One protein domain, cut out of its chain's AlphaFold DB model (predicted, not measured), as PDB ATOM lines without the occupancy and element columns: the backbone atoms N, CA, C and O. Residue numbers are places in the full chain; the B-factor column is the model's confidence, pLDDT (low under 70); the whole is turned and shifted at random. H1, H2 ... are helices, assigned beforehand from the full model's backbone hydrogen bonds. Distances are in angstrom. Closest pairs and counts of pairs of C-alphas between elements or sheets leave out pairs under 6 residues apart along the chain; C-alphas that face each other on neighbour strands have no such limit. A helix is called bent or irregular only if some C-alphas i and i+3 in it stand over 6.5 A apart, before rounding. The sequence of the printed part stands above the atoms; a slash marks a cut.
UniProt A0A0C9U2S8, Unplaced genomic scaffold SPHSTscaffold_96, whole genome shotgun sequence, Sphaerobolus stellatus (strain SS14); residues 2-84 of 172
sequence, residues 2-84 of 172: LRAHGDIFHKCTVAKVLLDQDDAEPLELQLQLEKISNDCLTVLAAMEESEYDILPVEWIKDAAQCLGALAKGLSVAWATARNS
ATOM      1  N   LEU A   2      24.184  56.768  18.589       55.72
ATOM      2  CA  LEU A   2      23.463  56.109  19.706       55.72
ATOM      3  C   LEU A   2      21.976  55.778  19.442       55.72
ATOM      4  O   LEU A   2      21.502  54.742  19.893       55.72
ATOM      5  N   ARG A   3      21.245  56.614  18.688       62.97
ATOM      6  CA  ARG A   3      19.830  56.348  18.347       62.97
ATOM      7  C   ARG A   3      19.658  55.190  17.358       62.97
ATOM      8  O   ARG A   3      18.861  54.302  17.613       62.97
ATOM      9  N   ALA A   4      20.474  55.148  16.302       65.56
ATOM     10  CA  ALA A   4      20.423  54.088  15.290       65.56
ATOM     11  C   ALA A   4      20.737  52.702  15.881       65.56
ATOM     12  O   ALA A   4      20.100  51.718  15.524       65.56
ATOM     13  N   HIS A   5      21.665  52.630  16.839       68.94
ATOM     14  CA  HIS A   5      21.968  51.386  17.546       68.94
ATOM     15  C   HIS A   5      20.785  50.897  18.401       68.94
ATOM     16  O   HIS A   5      20.460  49.712  18.388       68.94
ATOM     17  N   GLY A   6      20.110  51.811  19.111       73.50
ATOM     18  CA  GLY A   6      18.894  51.494  19.866       73.50
ATOM     19  C   GLY A   6      17.759  50.995  18.968       73.50
ATOM     20  O   GLY A   6      17.100  50.013  19.306       73.50
ATOM     21  N   ASP A   7      17.589  51.610  17.797       79.62
ATOM     22  CA  ASP A   7      16.563  51.218  16.828       79.62
ATOM     23  C   ASP A   7      16.836  49.836  16.216       79.62
ATOM     24  O   ASP A   7      15.921  49.012  16.132       79.62
ATOM     25  N   ILE A   8      18.087  49.538  15.841       81.12
ATOM     26  CA  ILE A   8      18.481  48.211  15.337       81.12
ATOM     27  C   ILE A   8      18.269  47.150  16.420       81.12
ATOM     28  O   ILE A   8      17.664  46.109  16.154       81.12
ATOM     29  N   PHE A   9      18.705  47.421  17.653       84.00
ATOM     30  CA  PHE A   9      18.538  46.496  18.772       84.00
ATOM     31  C   PHE A   9      17.059  46.209  19.066       84.00
ATOM     32  O   PHE A   9      16.666  45.050  19.234       84.00
ATOM     33  N   HIS A  10      16.217  47.245  19.068       85.38
ATOM     34  CA  HIS A  10      14.778  47.093  19.258       85.38
ATOM     35  C   HIS A  10      14.150  46.237  18.150       85.38
ATOM     36  O   HIS A  10      13.432  45.281  18.448       85.38
ATOM     37  N   LYS A  11      14.482  46.503  16.878       86.12
ATOM     38  CA  LYS A  11      13.997  45.708  15.735       86.12
ATOM     39  C   LYS A  11      14.433  44.241  15.827       86.12
ATOM     40  O   LYS A  11      13.616  43.355  15.582       86.12
ATOM     41  N   CYS A  12      15.674  43.967  16.229       86.12
ATOM     42  CA  CYS A  12      16.158  42.595  16.425       86.12
ATOM     43  C   CYS A  12      15.421  41.883  17.565       86.12
ATOM     44  O   CYS A  12      15.062  40.716  17.437       86.12
ATOM     45  N   THR A  13      15.160  42.595  18.662       88.50
ATOM     46  CA  THR A  13      14.446  42.048  19.822       88.50
ATOM     47  C   THR A  13      13.010  41.681  19.459       88.50
ATOM     48  O   THR A  13      12.578  40.564  19.730       88.50
ATOM     49  N   VAL A  14      12.291  42.585  18.787       88.75
ATOM     50  CA  VAL A  14      10.913  42.345  18.324       88.75
ATOM     51  C   VAL A  14      10.852  41.153  17.373       88.75
ATOM     52  O   VAL A  14       9.994  40.290  17.512       88.75
ATOM     53  N   ALA A  15      11.795  41.066  16.437       88.19
ATOM     54  CA  ALA A  15      11.861  39.957  15.498       88.19
ATOM     55  C   ALA A  15      12.170  38.610  16.161       88.19
ATOM     56  O   ALA A  15      11.617  37.596  15.750       88.19
ATOM     57  N   LYS A  16      13.017  38.590  17.195       90.25
ATOM     58  CA  LYS A  16      13.266  37.373  17.970       90.25
ATOM     59  C   LYS A  16      12.006  36.916  18.707       90.25
ATOM     60  O   LYS A  16      11.651  35.754  18.609       90.25
ATOM     61  N   VAL A  17      11.306  37.840  19.368       90.81
ATOM     62  CA  VAL A  17      10.036  37.536  20.048       90.81
ATOM     63  C   VAL A  17       8.999  36.984  19.068       90.81
ATOM     64  O   VAL A  17       8.332  36.011  19.391       90.81
ATOM     65  N   LEU A  18       8.898  37.559  17.866       88.69
ATOM     66  CA  LEU A  18       8.006  37.063  16.810       88.69
ATOM     67  C   LEU A  18       8.380  35.658  16.318       88.69
ATOM     68  O   LEU A  18       7.497  34.888  15.971       88.69
ATOM     69  N   LEU A  19       9.671  35.316  16.276       88.81
ATOM     70  CA  LEU A  19      10.126  33.973  15.895       88.81
ATOM     71  C   LEU A  19       9.892  32.921  16.980       88.81
ATOM     72  O   LEU A  19       9.767  31.745  16.654       88.81
ATOM     73  N   ASP A  20       9.844  33.338  18.244       89.12
ATOM     74  CA  ASP A  20       9.565  32.459  19.381       89.12
ATOM     75  C   ASP A  20       8.048  32.197  19.561       89.12
ATOM     76  O   ASP A  20       7.656  31.418  20.429       89.12
ATOM     77  N   GLN A  21       7.184  32.845  18.764       85.06
ATOM     78  CA  GLN A  21       5.730  32.657  18.769       85.06
ATOM     79  C   GLN A  21       5.299  31.626  17.716       85.06
ATOM     80  O   GLN A  21       5.557  31.795  16.525       85.06
ATOM     81  N   ASP A  22       4.576  30.588  18.146       72.50
ATOM     82  CA  ASP A  22       4.080  29.521  17.262       72.50
ATOM     83  C   ASP A  22       2.923  29.971  16.342       72.50
ATOM     84  O   ASP A  22       2.654  29.333  15.322       72.50
ATOM     85  N   ASP A  23       2.230  31.061  16.685       76.00
ATOM     86  CA  ASP A  23       1.041  31.582  15.998       76.00
ATOM     87  C   ASP A  23       1.233  32.987  15.401       76.00
ATOM     88  O   ASP A  23       0.255  33.679  15.109       76.00
ATOM     89  N   ALA A  24       2.486  33.405  15.187       83.00
ATOM     90  CA  ALA A  24       2.802  34.717  14.630       83.00
ATOM     91  C   ALA A  24       2.078  34.972  13.293       83.00
ATOM     92  O   ALA A  24       2.096  34.150  12.369       83.00
ATOM     93  N   GLU A  25       1.451  36.146  13.170       84.31
ATOM     94  CA  GLU A  25       0.654  36.479  11.992       84.31
ATOM     95  C   GLU A  25       1.568  36.676  10.761       84.31
ATOM     96  O   GLU A  25       2.556  37.417  10.832       84.31
ATOM     97  N   PRO A  26       1.249  36.087   9.587       85.31
ATOM     98  CA  PRO A  26       2.089  36.202   8.392       85.31
ATOM     99  C   PRO A  26       2.401  37.652   7.996       85.31
ATOM    100  O   PRO A  26       3.498  37.954   7.531       85.31
ATOM    101  N   LEU A  27       1.453  38.571   8.186       87.19
ATOM    102  CA  LEU A  27       1.655  39.978   7.850       87.19
ATOM    103  C   LEU A  27       2.688  40.649   8.772       87.19
ATOM    104  O   LEU A  27       3.503  41.445   8.303       87.19
ATOM    105  N   GLU A  28       2.691  40.302  10.060       88.06
ATOM    106  CA  GLU A  28       3.658  40.817  11.033       88.06
ATOM    107  C   GLU A  28       5.070  40.298  10.738       88.06
ATOM    108  O   GLU A  28       6.025  41.082  10.721       88.06
ATOM    109  N   LEU A  29       5.194  39.007  10.408       89.88
ATOM    110  CA  LEU A  29       6.460  38.388   9.997       89.88
ATOM    111  C   LEU A  29       7.038  39.050   8.737       89.88
ATOM    112  O   LEU A  29       8.235  39.347   8.687       89.88
ATOM    113  N   GLN A  30       6.194  39.333   7.737       91.38
ATOM    114  CA  GLN A  30       6.611  40.016   6.508       91.38
ATOM    115  C   GLN A  30       7.096  41.441   6.784       91.38
ATOM    116  O   GLN A  30       8.183  41.826   6.351       91.38
ATOM    117  N   LEU A  31       6.309  42.222   7.527       90.69
ATOM    118  CA  LEU A  31       6.651  43.604   7.853       90.69
ATOM    119  C   LEU A  31       7.976  43.680   8.621       90.69
ATOM    120  O   LEU A  31       8.778  44.595   8.414       90.69
ATOM    121  N   GLN A  32       8.216  42.724   9.518       91.19
ATOM    122  CA  GLN A  32       9.446  42.688  10.292       91.19
ATOM    123  C   GLN A  32      10.656  42.270   9.447       91.19
ATOM    124  O   GLN A  32      11.735  42.851   9.601       91.19
ATOM    125  N   LEU A  33      10.475  41.331   8.513       90.25
ATOM    126  CA  LEU A  33      11.494  40.957   7.533       90.25
ATOM    127  C   LEU A  33      11.909  42.151   6.664       90.25
ATOM    128  O   LEU A  33      13.104  42.382   6.467       90.25
ATOM    129  N   GLU A  34      10.942  42.934   6.182       89.62
ATOM    130  CA  GLU A  34      11.197  44.143   5.392       89.62
ATOM    131  C   GLU A  34      11.964  45.194   6.201       89.62
ATOM    132  O   GLU A  34      12.939  45.751   5.704       89.62
ATOM    133  N   LYS A  35      11.600  45.419   7.471       88.38
ATOM    134  CA  LYS A  35      12.319  46.357   8.353       88.38
ATOM    135  C   LYS A  35      13.769  45.944   8.586       88.38
ATOM    136  O   LYS A  35      14.655  46.790   8.560       88.38
ATOM    137  N   ILE A  36      14.035  44.661   8.819       87.31
ATOM    138  CA  ILE A  36      15.411  44.180   9.008       87.31
ATOM    139  C   ILE A  36      16.210  44.289   7.711       87.31
ATOM    140  O   ILE A  36      17.357  44.735   7.737       87.31
ATOM    141  N   SER A  37      15.598  43.924   6.587       84.94
ATOM    142  CA  SER A  37      16.278  43.916   5.292       84.94
ATOM    143  C   SER A  37      16.562  45.328   4.783       84.94
ATOM    144  O   SER A  37      17.663  45.597   4.320       84.94
ATOM    145  N   ASN A  38      15.601  46.244   4.910       84.88
ATOM    146  CA  ASN A  38      15.714  47.594   4.363       84.88
ATOM    147  C   ASN A  38      16.395  48.571   5.324       84.88
ATOM    148  O   ASN A  38      17.143  49.429   4.863       84.88
ATOM    149  N   ASP A  39      16.178  48.447   6.637       84.00
ATOM    150  CA  ASP A  39      16.728  49.411   7.594       84.00
ATOM    151  C   ASP A  39      18.064  48.923   8.165       84.00
ATOM    152  O   ASP A  39      19.047  49.660   8.164       84.00
ATOM    153  N   CYS A  40      18.133  47.681   8.656       82.06
ATOM    154  CA  CYS A  40      19.311  47.213   9.392       82.06
ATOM    155  C   CYS A  40      20.468  46.813   8.464       82.06
ATOM    156  O   CYS A  40      21.609  47.193   8.728       82.06
ATOM    157  N   LEU A  41      20.196  46.074   7.379       79.69
ATOM    158  CA  LEU A  41      21.252  45.659   6.443       79.69
ATOM    159  C   LEU A  41      21.799  46.836   5.630       79.69
ATOM    160  O   LEU A  41      23.008  46.930   5.452       79.69
ATOM    161  N   THR A  42      20.942  47.770   5.209       83.12
ATOM    162  CA  THR A  42      21.381  48.986   4.503       83.12
ATOM    163  C   THR A  42      22.276  49.855   5.382       83.12
ATOM    164  O   THR A  42      23.279  50.382   4.907       83.12
ATOM    165  N   VAL A  43      21.958  49.984   6.678       83.44
ATOM    166  CA  VAL A  43      22.816  50.717   7.622       83.44
ATOM    167  C   VAL A  43      24.157  50.009   7.804       83.44
ATOM    168  O   VAL A  43      25.180  50.684   7.789       83.44
ATOM    169  N   LEU A  44      24.183  48.677   7.919       80.62
ATOM    170  CA  LEU A  44      25.445  47.934   8.005       80.62
ATOM    171  C   LEU A  44      26.301  48.058   6.741       80.62
ATOM    172  O   LEU A  44      27.500  48.279   6.866       80.62
ATOM    173  N   ALA A  45      25.699  47.982   5.552       82.69
ATOM    174  CA  ALA A  45      26.410  48.179   4.289       82.69
ATOM    175  C   ALA A  45      27.013  49.592   4.198       82.69
ATOM    176  O   ALA A  45      28.183  49.756   3.871       82.69
ATOM    177  N   ALA A  46      26.254  50.618   4.594       83.31
ATOM    178  CA  ALA A  46      26.758  51.989   4.641       83.31
ATOM    179  C   ALA A  46      27.885  52.186   5.676       83.31
ATOM    180  O   ALA A  46      28.725  53.068   5.514       83.31
ATOM    181  N   MET A  47      27.903  51.391   6.753       79.69
ATOM    182  CA  MET A  47      28.982  51.401   7.747       79.69
ATOM    183  C   MET A  47      30.245  50.704   7.226       79.69
ATOM    184  O   MET A  47      31.340  51.178   7.516       79.69
ATOM    185  N   GLU A  48      30.096  49.630   6.446       82.12
ATOM    186  CA  GLU A  48      31.200  48.943   5.758       82.12
ATOM    187  C   GLU A  48      31.864  49.837   4.700       82.12
ATOM    188  O   GLU A  48      33.086  49.860   4.595       82.12
ATOM    189  N   GLU A  49      31.078  50.621   3.958       81.50
ATOM    190  CA  GLU A  49      31.584  51.549   2.934       81.50
ATOM    191  C   GLU A  49      32.189  52.843   3.506       81.50
ATOM    192  O   GLU A  49      32.805  53.620   2.772       81.50
ATOM    193  N   SER A  50      32.009  53.124   4.801       78.12
ATOM    194  CA  SER A  50      32.496  54.373   5.385       78.12
ATOM    195  C   SER A  50      34.020  54.352   5.567       78.12
ATOM    196  O   SER A  50      34.563  53.469   6.219       78.12
ATOM    197  N   GLU A  51      34.719  55.374   5.057       64.62
ATOM    198  CA  GLU A  51      36.188  55.533   5.169       64.62
ATOM    199  C   GLU A  51      36.696  55.741   6.610       64.62
ATOM    200  O   GLU A  51      37.894  55.893   6.852       64.62
ATOM    201  N   TYR A  52      35.791  55.787   7.585       64.38
ATOM    202  CA  TYR A  52      36.139  55.961   8.979       64.38
ATOM    203  C   TYR A  52      36.334  54.590   9.635       64.38
ATOM    204  O   TYR A  52      35.364  53.888   9.909       64.38
ATOM    205  N   ASP A  53      37.589  54.276   9.965       61.47
ATOM    206  CA  ASP A  53      38.096  53.077  10.668       61.47
ATOM    207  C   ASP A  53      37.593  52.948  12.134       61.47
ATOM    208  O   ASP A  53      38.313  52.585  13.064       61.47
ATOM    209  N   ILE A  54      36.342  53.331  12.397       66.88
ATOM    210  CA  ILE A  54      35.772  53.456  13.745       66.88
ATOM    211  C   ILE A  54      35.338  52.091  14.293       66.88
ATOM    212  O   ILE A  54      35.226  51.932  15.511       66.88
ATOM    213  N   LEU A  55      35.088  51.097  13.433       72.62
ATOM    214  CA  LEU A  55      34.557  49.799  13.842       72.62
ATOM    215  C   LEU A  55      35.420  48.633  13.351       72.62
ATOM    216  O   LEU A  55      35.794  48.599  12.182       72.62
ATOM    217  N   PRO A  56      35.692  47.635  14.213       83.38
ATOM    218  CA  PRO A  56      36.372  46.418  13.794       83.38
ATOM    219  C   PRO A  56      35.585  45.691  12.699       83.38
ATOM    220  O   PRO A  56      34.401  45.400  12.872       83.38
ATOM    221  N   VAL A  57      36.262  45.323  11.611       80.56
ATOM    222  CA  VAL A  57      35.675  44.571  10.486       80.56
ATOM    223  C   VAL A  57      34.993  43.279  10.952       80.56
ATOM    224  O   VAL A  57      33.895  42.960  10.505       80.56
ATOM    225  N   GLU A  58      35.596  42.567  11.909       83.69
ATOM    226  CA  GLU A  58      35.003  41.348  12.476       83.69
ATOM    227  C   GLU A  58      33.664  41.623  13.176       83.69
ATOM    228  O   GLU A  58      32.736  40.832  13.054       83.69
ATOM    229  N   TRP A  59      33.501  42.785  13.822       85.06
ATOM    230  CA  TRP A  59      32.229  43.145  14.453       85.06
ATOM    231  C   TRP A  59      31.123  43.379  13.417       85.06
ATOM    232  O   TRP A  59      29.998  42.914  13.601       85.06
ATOM    233  N   ILE A  60      31.436  44.064  12.311       82.56
ATOM    234  CA  ILE A  60      30.480  44.309  11.215       82.56
ATOM    235  C   ILE A  60      30.052  42.977  10.594       82.56
ATOM    236  O   ILE A  60      28.863  42.741  10.367       82.56
ATOM    237  N   LYS A  61      31.014  42.079  10.380       84.62
ATOM    238  CA  LYS A  61      30.785  40.742   9.836       84.62
ATOM    239  C   LYS A  61      29.916  39.882  10.757       84.62
ATOM    240  O   LYS A  61      28.959  39.271  10.278       84.62
ATOM    241  N   ASP A  62      30.190  39.874  12.059       85.81
ATOM    242  CA  ASP A  62      29.386  39.150  13.052       85.81
ATOM    243  C   ASP A  62      27.957  39.708  13.136       85.81
ATOM    244  O   ASP A  62      26.980  38.951  13.180       85.81
ATOM    245  N   ALA A  63      27.808  41.036  13.097       84.50
ATOM    246  CA  ALA A  63      26.506  41.696  13.086       84.50
ATOM    247  C   ALA A  63      25.704  41.348  11.821       84.50
ATOM    248  O   ALA A  63      24.519  41.007  11.913       84.50
ATOM    249  N   ALA A  64      26.350  41.368  10.652       86.44
ATOM    250  CA  ALA A  64      25.743  40.986   9.382       86.44
ATOM    251  C   ALA A  64      25.307  39.512   9.379       86.44
ATOM    252  O   ALA A  64      24.202  39.198   8.931       86.44
ATOM    253  N   GLN A  65      26.124  38.610   9.935       89.25
ATOM    254  CA  GLN A  65      25.757  37.198  10.085       89.25
ATOM    255  C   GLN A  65      24.539  37.015  10.993       89.25
ATOM    256  O   GLN A  65      23.607  36.294  10.627       89.25
ATOM    257  N   CYS A  66      24.512  37.686  12.147       87.94
ATOM    258  CA  CYS A  66      23.388  37.599  13.078       87.94
ATOM    259  C   CYS A  66      22.087  38.124  12.452       87.94
ATOM    260  O   CYS A  66      21.051  37.462  12.530       87.94
ATOM    261  N   LEU A  67      22.135  39.281  11.784       88.31
ATOM    262  CA  LEU A  67      20.973  39.850  11.093       88.31
ATOM    263  C   LEU A  67      20.526  38.990   9.911       88.31
ATOM    264  O   LEU A  67      19.326  38.793   9.725       88.31
ATOM    265  N   GLY A  68      21.466  38.426   9.153       88.75
ATOM    266  CA  GLY A  68      21.173  37.502   8.060       88.75
ATOM    267  C   GLY A  68      20.493  36.220   8.541       88.75
ATOM    268  O   GLY A  68      19.506  35.782   7.944       88.75
ATOM    269  N   ALA A  69      20.957  35.639   9.651       90.31
ATOM    270  CA  ALA A  69      20.323  34.471  10.263       90.31
ATOM    271  C   ALA A  69      18.883  34.773  10.707       90.31
ATOM    272  O   ALA A  69      17.977  33.967  10.493       90.31
ATOM    273  N   LEU A  70      18.668  35.958  11.270       90.38
ATOM    274  CA  LEU A  70      17.375  36.396  11.778       90.38
ATOM    275  C   LEU A  70      16.387  36.727  10.642       90.38
ATOM    276  O   LEU A  70      15.237  36.292  10.683       90.38
ATOM    277  N   ALA A  71      16.849  37.381   9.572       90.81
ATOM    278  CA  ALA A  71      16.074  37.585   8.346       90.81
ATOM    279  C   ALA A  71      15.706  36.251   7.672       90.81
ATOM    280  O   ALA A  71      14.563  36.046   7.260       90.81
ATOM    281  N   LYS A  72      16.646  35.299   7.616       92.00
ATOM    282  CA  LYS A  72      16.377  33.946   7.111       92.00
ATOM    283  C   LYS A  72      15.318  33.233   7.953       92.00
ATOM    284  O   LYS A  72      14.410  32.633   7.381       92.00
ATOM    285  N   GLY A  73      15.410  33.321   9.280       91.31
ATOM    286  CA  GLY A  73      14.409  32.775  10.199       91.31
ATOM    287  C   GLY A  73      13.013  33.330   9.921       91.31
ATOM    288  O   GLY A  73      12.078  32.558   9.719       91.31
ATOM    289  N   LEU A  74      12.889  34.657   9.806       91.00
ATOM    290  CA  LEU A  74      11.618  35.322   9.495       91.00
ATOM    291  C   LEU A  74      11.063  34.919   8.128       91.00
ATOM    292  O   LEU A  74       9.866  34.688   8.001       91.00
ATOM    293  N   SER A  75      11.918  34.794   7.111       91.62
ATOM    294  CA  SER A  75      11.499  34.365   5.772       91.62
ATOM    295  C   SER A  75      10.932  32.942   5.770       91.62
ATOM    296  O   SER A  75       9.902  32.691   5.140       91.62
ATOM    297  N   VAL A  76      11.562  32.022   6.509       91.50
ATOM    298  CA  VAL A  76      11.069  30.646   6.665       91.50
ATOM    299  C   VAL A  76       9.759  30.627   7.450       91.50
ATOM    300  O   VAL A  76       8.798  30.016   6.989       91.50
ATOM    301  N   ALA A  77       9.693  31.321   8.590       89.19
ATOM    302  CA  ALA A  77       8.484  31.402   9.407       89.19
ATOM    303  C   ALA A  77       7.309  31.990   8.615       89.19
ATOM    304  O   ALA A  77       6.218  31.426   8.614       89.19
ATOM    305  N   TRP A  78       7.549  33.059   7.854       90.56
ATOM    306  CA  TRP A  78       6.559  33.661   6.967       90.56
ATOM    307  C   TRP A  78       6.063  32.685   5.898       90.56
ATOM    308  O   TRP A  78       4.858  32.556   5.691       90.56
ATOM    309  N   ALA A  79       6.975  31.976   5.223       87.75
ATOM    310  CA  ALA A  79       6.605  31.008   4.194       87.75
ATOM    311  C   ALA A  79       5.762  29.863   4.772       87.75
ATOM    312  O   ALA A  79       4.777  29.455   4.155       87.75
ATOM    313  N   THR A  80       6.110  29.380   5.966       86.25
ATOM    314  CA  THR A  80       5.330  28.371   6.689       86.25
ATOM    315  C   THR A  80       3.958  28.910   7.081       86.25
ATOM    316  O   THR A  80       2.954  28.301   6.731       86.25
ATOM    317  N   ALA A  81       3.890  30.080   7.717       84.69
ATOM    318  CA  ALA A  81       2.638  30.683   8.173       84.69
ATOM    319  C   ALA A  81       1.694  31.031   7.007       84.69
ATOM    320  O   ALA A  81       0.478  30.929   7.137       84.69
ATOM    321  N   ARG A  82       2.243  31.388   5.839       81.94
ATOM    322  CA  ARG A  82       1.468  31.640   4.615       81.94
ATOM    323  C   ARG A  82       0.887  30.365   3.998       81.94
ATOM    324  O   ARG A  82      -0.168  30.425   3.374       81.94
ATOM    325  N   ASN A  83       1.606  29.250   4.109       77.88
ATOM    326  CA  ASN A  83       1.192  27.959   3.556       77.88
ATOM    327  C   ASN A  83       0.367  27.128   4.547       77.88
ATOM    328  O   ASN A  83      -0.297  26.183   4.126       77.88
ATOM    329  N   SER A  84       0.396  27.470   5.838       69.56
ATOM    330  CA  SER A  84      -0.574  26.969   6.805       69.56
ATOM    331  C   SER A  84      -1.960  27.382   6.336       69.56
ATOM    332  O   SER A  84      -2.264  28.569   6.213       69.56
TER     333      SER A  84
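What this domain is: This is residues 2 to 84 of the 172 residues of an uncharacterized protein of Sphaerobolus stellatus (strain SS14) (UniProt A0A0C9U2S8). Three helices make a rod-shaped up-and-down bundle, in which H2 and H3 lie side by side as a long helical hairpin and the shorter H1 packs aslant over the two of them. The second part of H1, residues 12 to 19, packs on H3, while its first residues splay away from H3; at one end of the rod the loop of residues 49 to 54 sticks out. The printed part has 83 residues with three named helices in the order H1, H2, H3 and no named strand, and its class is all helix. It is only just compact, close to loose, with a radius of gyration of the C-alphas of 13.9 A and spans of 47 by 20 by 17 A.

How they stand to each other: H1, residues 2 to 19, and H2, residues 26 to 48, touch and form a helical hairpin, with the C-alphas of Ile 8 and Cys 40 the closest at 6.1 A. They run opposite ways at a shallow tilt of 34.8 degrees, only just short of steep. H2 and H3, residues 57 to 83, form the second helical hairpin and touch with 24 pairs of C-alphas within 8 A. Their closest C-alphas, those of Pro 26 and Trp 78, are 5.3 A apart, and they run opposite ways at a shallow tilt of 17 degrees. H1 touches H3 with residues 12 to 19 alone, and H3 touches H1 with residues 67 to 77 alone. The closest C-alphas of these two, those of Leu 19 and Leu 74, are 6.7 A apart. H1 and H3 run the same way at a tilt of 36 degrees, only just steep. In H1 and H3 every pair of O i and N i+4 is within hydrogen-bond range; in H2 17 of 19 are.

Where its parts are: H1 begins at C-alpha 2 at (23.463, 56.109, 19.706) and is 26.1 A long from first to last C-alpha. H2 begins at C-alpha 26 at (2.089, 36.202, 8.392) and is 31.9 A long; it is neither bent nor irregular, but only just: C-alphas 38 and 41 are 6.2 A apart. H3, the longest helix with 27 residues, is 38.9 A long and ends at C-alpha 83 at (1.192, 27.959, 3.556).

The domain as a whole: The two C-alphas farthest apart are those of Tyr 52 and Ser 84, at 46.8 A. The printed part has no cut. The link from H1 to H2, 6 residues, and that from H2 to H3, 8 residues, are both short. Residues 49 to 54 stand free. The mean pLDDT of the printed part is 83.3, with residues 2 to 5, residues 51 to 54 and residue 84 under 70.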